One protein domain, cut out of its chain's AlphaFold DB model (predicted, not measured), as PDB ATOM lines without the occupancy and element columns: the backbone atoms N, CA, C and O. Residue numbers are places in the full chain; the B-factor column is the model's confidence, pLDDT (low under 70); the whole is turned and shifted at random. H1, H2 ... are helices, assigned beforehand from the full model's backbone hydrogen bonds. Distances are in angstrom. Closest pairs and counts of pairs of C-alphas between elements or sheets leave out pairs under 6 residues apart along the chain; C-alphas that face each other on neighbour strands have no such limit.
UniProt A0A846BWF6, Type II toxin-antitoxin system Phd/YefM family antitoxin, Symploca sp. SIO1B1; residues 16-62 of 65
ATOM      1  N   ALA A  16     -19.854  36.587  -3.672       85.19
ATOM      2  CA  ALA A  16     -20.535  36.350  -4.939       85.19
ATOM      3  C   ALA A  16     -19.587  36.486  -6.141       85.19
ATOM      4  O   ALA A  16     -19.733  35.731  -7.098       85.19
ATOM      5  N   VAL A  17     -18.604  37.391  -6.074       92.19
ATOM      6  CA  VAL A  17     -17.604  37.582  -7.131       92.19
ATOM      7  C   VAL A  17     -16.680  36.374  -7.175       92.19
ATOM      8  O   VAL A  17     -16.559  35.754  -8.222       92.19
ATOM      9  N   SER A  18     -16.130  35.948  -6.036       90.56
ATOM     10  CA  SER A  18     -15.251  34.769  -6.004       90.56
ATOM     11  C   SER A  18     -15.967  33.470  -6.387       90.56
ATOM     12  O   SER A  18     -15.353  32.553  -6.928       90.56
ATOM     13  N   TYR A  19     -17.262  33.342  -6.083       91.00
ATOM     14  CA  TYR A  19     -18.048  32.202  -6.558       91.00
ATOM     15  C   TYR A  19     -18.276  32.268  -8.068       91.00
ATOM     16  O   TYR A  19     -18.155  31.248  -8.744       91.00
ATOM     17  N   GLN A  20     -18.559  33.456  -8.605       93.56
ATOM     18  CA  GLN A  20     -18.702  33.644 -10.044       93.56
ATOM     19  C   GLN A  20     -17.392  33.348 -10.785       93.56
ATOM     20  O   GLN A  20     -17.414  32.602 -11.756       93.56
ATOM     21  N   GLU A  21     -16.253  33.826 -10.283       96.31
ATOM     22  CA  GLU A  21     -14.925  33.526 -10.836       96.31
ATOM     23  C   GLU A  21     -14.664  32.014 -10.891       96.31
ATOM     24  O   GLU A  21     -14.250  31.486 -11.922       96.31
ATOM     25  N   LEU A  22     -14.995  31.285  -9.818       95.88
ATOM     26  CA  LEU A  22     -14.884  29.826  -9.793       95.88
ATOM     27  C   LEU A  22     -15.773  29.153 -10.853       95.88
ATOM     28  O   LEU A  22     -15.369  28.164 -11.471       95.88
ATOM     29  N   LEU A  23     -16.996  29.653 -11.055       96.88
ATOM     30  CA  LEU A  23     -17.889  29.137 -12.092       96.88
ATOM     31  C   LEU A  23     -17.348  29.415 -13.497       96.88
ATOM     32  O   LEU A  23     -17.433  28.534 -14.355       96.88
ATOM     33  N   ASP A  24     -16.767  30.589 -13.718       98.19
ATOM     34  CA  ASP A  24     -16.194  30.987 -15.004       98.19
ATOM     35  C   ASP A  24     -14.960  30.135 -15.344       98.19
ATOM     36  O   ASP A  24     -14.850  29.604 -16.455       98.19
ATOM     37  N   GLU A  25     -14.078  29.893 -14.369       98.19
ATOM     38  CA  GLU A  25     -12.945  28.971 -14.515       98.19
ATOM     39  C   GLU A  25     -13.407  27.543 -14.831       98.19
ATOM     40  O   GLU A  25     -12.866  26.879 -15.724       98.19
ATOM     41  N   LEU A  26     -14.448  27.066 -14.141       98.31
ATOM     42  CA  LEU A  26     -15.024  25.746 -14.390       98.31
ATOM     43  C   LEU A  26     -15.642  25.652 -15.793       98.31
ATOM     44  O   LEU A  26     -15.489  24.624 -16.462       98.31
ATOM     45  N   ALA A  27     -16.329  26.698 -16.254       98.25
ATOM     46  CA  ALA A  27     -16.909  26.759 -17.592       98.25
ATOM     47  C   ALA A  27     -15.821  26.718 -18.677       98.25
ATOM     48  O   ALA A  27     -15.948  25.972 -19.656       98.25
ATOM     49  N   LEU A  28     -14.715  27.439 -18.472       98.31
ATOM     50  CA  LEU A  28     -13.558  27.406 -19.364       98.31
ATOM     51  C   LEU A  28     -12.914  26.014 -19.397       98.31
ATOM     52  O   LEU A  28     -12.679  25.463 -20.475       98.31
ATOM     53  N   ALA A  29     -12.679  25.408 -18.230       98.44
ATOM     54  CA  ALA A  29     -12.082  24.079 -18.126       98.44
ATOM     55  C   ALA A  29     -12.938  23.005 -18.819       98.44
ATOM     56  O   ALA A  29     -12.406  22.164 -19.550       98.44
ATOM     57  N   ARG A  30     -14.266  23.062 -18.643       98.44
ATOM     58  CA  ARG A  30     -15.218  22.176 -19.331       98.44
ATOM     59  C   ARG A  30     -15.186  22.377 -20.841       98.44
ATOM     60  O   ARG A  30     -15.084  21.396 -21.570       98.44
ATOM     61  N   SER A  31     -15.202  23.623 -21.308       98.38
ATOM     62  CA  SER A  31     -15.124  23.943 -22.741       98.38
ATOM     63  C   SER A  31     -13.839  23.398 -23.368       98.38
ATOM     64  O   SER A  31     -13.877  22.722 -24.394       98.38
ATOM     65  N   ALA A  32     -12.699  23.600 -22.705       98.50
ATOM     66  CA  ALA A  32     -11.416  23.083 -23.165       98.50
ATOM     67  C   ALA A  32     -11.378  21.545 -23.191       98.50
ATOM     68  O   ALA A  32     -10.792  20.957 -24.102       98.50
ATOM     69  N   ALA A  33     -11.998  20.879 -22.210       98.50
ATOM     70  CA  ALA A  33     -12.119  19.424 -22.197       98.50
ATOM     71  C   ALA A  33     -12.974  18.904 -23.362       98.50
ATOM     72  O   ALA A  33     -12.542  17.978 -24.046       98.50
ATOM     73  N   MET A  34     -14.117  19.539 -23.638       98.25
ATOM     74  CA  MET A  34     -14.992  19.177 -24.761       98.25
ATOM     75  C   MET A  34     -14.290  19.331 -26.115       98.25
ATOM     76  O   MET A  34     -14.406  18.454 -26.962       98.25
ATOM     77  N   ILE A  35     -13.511  20.401 -26.310       98.19
ATOM     78  CA  ILE A  35     -12.730  20.597 -27.544       98.19
ATOM     79  C   ILE A  35     -11.701  19.475 -27.717       98.19
ATOM     80  O   ILE A  35     -11.604  18.888 -28.792       98.19
ATOM     81  N   ARG A  36     -10.944  19.145 -26.660       98.31
ATOM     82  CA  ARG A  36      -9.958  18.051 -26.719       98.31
ATOM     83  C   ARG A  36     -10.615  16.707 -27.012       98.31
ATOM     84  O   ARG A  36     -10.070  15.938 -27.796       98.31
ATOM     85  N   GLN A  37     -11.768  16.443 -26.400       98.06
ATOM     86  CA  GLN A  37     -12.546  15.242 -26.674       98.06
ATOM     87  C   GLN A  37     -12.982  15.193 -28.142       98.06
ATOM     88  O   GLN A  37     -12.722  14.193 -28.798       98.06
ATOM     89  N   GLY A  38     -13.556  16.275 -28.676       96.81
ATOM     90  CA  GLY A  38     -13.983  16.329 -30.077       96.81
ATOM     91  C   GLY A  38     -12.830  16.110 -31.063       96.81
ATOM     92  O   GLY A  38     -12.991  15.396 -32.048       96.81
ATOM     93  N   ILE A  39     -11.639  16.649 -30.774       97.88
ATOM     94  CA  ILE A  39     -10.431  16.394 -31.579       97.88
ATOM     95  C   ILE A  39     -10.044  14.908 -31.546       97.88
ATOM     96  O   ILE A  39      -9.707  14.342 -32.583       97.88
ATOM     97  N   ALA A  40     -10.086  14.273 -30.371       98.25
ATOM     98  CA  ALA A  40      -9.769  12.853 -30.234       98.25
ATOM     99  C   ALA A  40     -10.795  11.967 -30.960       98.25
ATOM    100  O   ALA A  40     -10.417  11.042 -31.670       98.25
ATOM    101  N   GLU A  41     -12.083  12.283 -30.840       98.00
ATOM    102  CA  GLU A  41     -13.163  11.574 -31.529       98.00
ATOM    103  C   GLU A  41     -13.047  11.693 -33.052       98.00
ATOM    104  O   GLU A  41     -13.185  10.689 -33.750       98.00
ATOM    105  N   ALA A  42     -12.715  12.878 -33.572       96.88
ATOM    106  CA  ALA A  42     -12.452  13.068 -34.998       96.88
ATOM    107  C   ALA A  42     -11.232  12.259 -35.473       96.88
ATOM    108  O   ALA A  42     -11.272  11.637 -36.530       96.88
ATOM    109  N   ALA A  43     -10.161  12.194 -34.675       97.31
ATOM    110  CA  ALA A  43      -9.001  11.356 -34.991       97.31
ATOM    111  C   ALA A  43      -9.333   9.849 -35.008       97.31
ATOM    112  O   ALA A  43      -8.678   9.079 -35.709       97.31
ATOM    113  N   GLU A  44     -10.358   9.431 -34.265       98.06
ATOM    114  CA  GLU A  44     -10.902   8.068 -34.265       98.06
ATOM    115  C   GLU A  44     -11.965   7.835 -35.361       98.06
ATOM    116  O   GLU A  44     -12.505   6.731 -35.455       98.06
ATOM    117  N   GLY A  45     -12.274   8.843 -36.188       97.06
ATOM    118  CA  GLY A  45     -13.278   8.763 -37.254       97.06
ATOM    119  C   GLY A  45     -14.725   8.727 -36.751       97.06
ATOM    120  O   GLY A  45     -15.593   8.146 -37.400       97.06
ATOM    121  N   LYS A  46     -14.983   9.280 -35.559       96.75
ATOM    122  CA  LYS A  46     -16.329   9.404 -34.966       96.75
ATOM    123  C   LYS A  46     -17.035  10.705 -35.358       96.75
ATOM    124  O   LYS A  46     -18.132  10.979 -34.870       96.75
ATOM    125  N   ASP A  47     -16.398  11.528 -36.179       94.69
ATOM    126  CA  ASP A  47     -16.997  12.718 -36.754       94.69
ATOM    127  C   ASP A  47     -18.064  12.364 -37.802       94.69
ATOM    128  O   ASP A  47     -18.242  11.218 -38.216       94.69
ATOM    129  N   ARG A  48     -18.852  13.368 -38.179       95.12
ATOM    130  CA  ARG A  48     -19.928  13.249 -39.163       95.12
ATOM    131  C   ARG A  48     -19.800  14.382 -40.160       95.12
ATOM    132  O   ARG A  48     -19.392  15.481 -39.778       95.12
ATOM    133  N   ASP A  49     -20.203  14.138 -41.403       96.50
ATOM    134  CA  ASP A  49     -20.283  15.211 -42.385       96.50
ATOM    135  C   ASP A  49     -21.236  16.308 -41.890       96.50
ATOM    136  O   ASP A  49     -22.360  16.047 -41.449       96.50
ATOM    137  N   ALA A  50     -20.758  17.552 -41.921       95.50
ATOM    138  CA  ALA A  50     -21.485  18.676 -41.352       95.50
ATOM    139  C   ALA A  50     -22.764  18.992 -42.137       95.50
ATOM    140  O   ALA A  50     -23.766  19.375 -41.534       95.50
ATOM    141  N   VAL A  51     -22.748  18.835 -43.463       96.69
ATOM    142  CA  VAL A  51     -23.913  19.119 -44.308       96.69
ATOM    143  C   VAL A  51     -24.990  18.071 -44.066       96.69
ATOM    144  O   VAL A  51     -26.149  18.430 -43.867       96.69
ATOM    145  N   GLU A  52     -24.607  16.794 -44.014       97.19
ATOM    146  CA  GLU A  52     -25.529  15.696 -43.712       97.19
ATOM    147  C   GLU A  52     -26.144  15.843 -42.314       97.19
ATOM    148  O   GLU A  52     -27.368  15.831 -42.165       97.19
ATOM    149  N   ALA A  53     -25.320  16.077 -41.288       96.38
ATOM    150  CA  ALA A  53     -25.794  16.222 -39.914       96.38
ATOM    151  C   ALA A  53     -26.733  17.429 -39.727       96.38
ATOM    152  O   ALA A  53     -27.721  17.340 -38.992       96.38
ATOM    153  N   LEU A  54     -26.448  18.560 -40.384       96.50
ATOM    154  CA  LEU A  54     -27.308  19.745 -40.329       96.50
ATOM    155  C   LEU A  54     -28.620  19.544 -41.092       96.50
ATOM    156  O   LEU A  54     -29.662  19.997 -40.620       96.50
ATOM    157  N   GLU A  55     -28.601  18.848 -42.230       97.19
ATOM    158  CA  GLU A  55     -29.817  18.527 -42.983       97.19
ATOM    159  C   GLU A  55     -30.718  17.561 -42.199       97.19
ATOM    160  O   GLU A  55     -31.929  17.772 -42.122       97.19
ATOM    161  N   GLU A  56     -30.144  16.553 -41.538       97.06
ATOM    162  CA  GLU A  56     -30.886  15.682 -40.621       97.06
ATOM    163  C   GLU A  56     -31.514  16.464 -39.465       97.06
ATOM    164  O   GLU A  56     -32.679  16.247 -39.131       97.06
ATOM    165  N   LEU A  57     -30.764  17.386 -38.853       97.06
ATOM    166  CA  LEU A  57     -31.273  18.224 -37.769       97.06
ATOM    167  C   LEU A  57     -32.422  19.115 -38.258       97.06
ATOM    168  O   LEU A  57     -33.444  19.231 -37.581       97.06
ATOM    169  N   ARG A  58     -32.272  19.706 -39.449       97.25
ATOM    170  CA  ARG A  58     -33.299  20.518 -40.107       97.25
ATOM    171  C   ARG A  58     -34.582  19.714 -40.306       97.25
ATOM    172  O   ARG A  58     -35.649  20.173 -39.904       97.25
ATOM    173  N   LEU A  59     -34.471  18.517 -40.885       97.62
ATOM    174  CA  LEU A  59     -35.597  17.611 -41.121       97.62
ATOM    175  C   LEU A  59     -36.248  17.158 -39.810       97.62
ATOM    176  O   LEU A  59     -37.467  17.160 -39.704       97.62
ATOM    177  N   LYS A  60     -35.449  16.821 -38.793       97.94
ATOM    178  CA  LYS A  60     -35.937  16.391 -37.474       97.94
ATOM    179  C   LYS A  60     -36.759  17.463 -36.755       97.94
ATOM    180  O   LYS A  60     -37.612  17.126 -35.938       97.94
ATOM    181  N   HIS A  61     -36.465  18.734 -37.014       97.75
ATOM    182  CA  HIS A  61     -37.121  19.874 -36.378       97.75
ATOM    183  C   HIS A  61     -38.048  20.648 -37.329       97.75
ATOM    184  O   HIS A  61     -38.439  21.764 -36.995       97.75
ATOM    185  N   ASP A  62     -38.391  20.072 -38.489       96.69
ATOM    186  CA  ASP A  62     -39.280  20.663 -39.502       96.69
ATOM    187  C   ASP A  62     -38.886  22.095 -39.917       96.69
ATOM    188  O   ASP A  62     -39.726  22.944 -40.223       96.69
TER     189      ASP A  62
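Overview. This is residues 16 to 62 of the 65 residues of the protein "Type II toxin-antitoxin system Phd/YefM family antitoxin" of Symploca sp. SIO1B1 (UniProt A0A846BWF6). The model is an open, flat V of two helices: starting from residue 16, long H1 makes one arm, residues 44 to 49 make the corner, and short H2 makes the other arm, with no packing between the arms. The printed part has 47 residues with two named helices, H1 then H2, and no named strand; its class is all helix. It is extended, with a radius of gyration of the C-alphas of 16.4 A, and spans 43 by 31 by 10 A.

Arrangement. Look first at H1, residues 16 to 43, then at H2, residues 50 to 60; the two are apart. A short link of 6 residues joins them. In both helices every O i to N i+4 pair is within hydrogen-bond range.

Along the chain. Find C-alpha 16 at (-20.535, 36.350, -4.939); from there H1 runs 40.8 A to C-alpha 43 at (-9.001, 11.356, -34.991). H2 runs 15.1 A from C-alpha 50 to C-alpha 60 at (-35.937, 16.391, -37.474).

Size, cuts and confidence. The two C-alphas farthest apart, those of Ala 16 and Glu 52, are 44.2 A apart. The printed part has no cut, and no printed residue is under 70 in pLDDT.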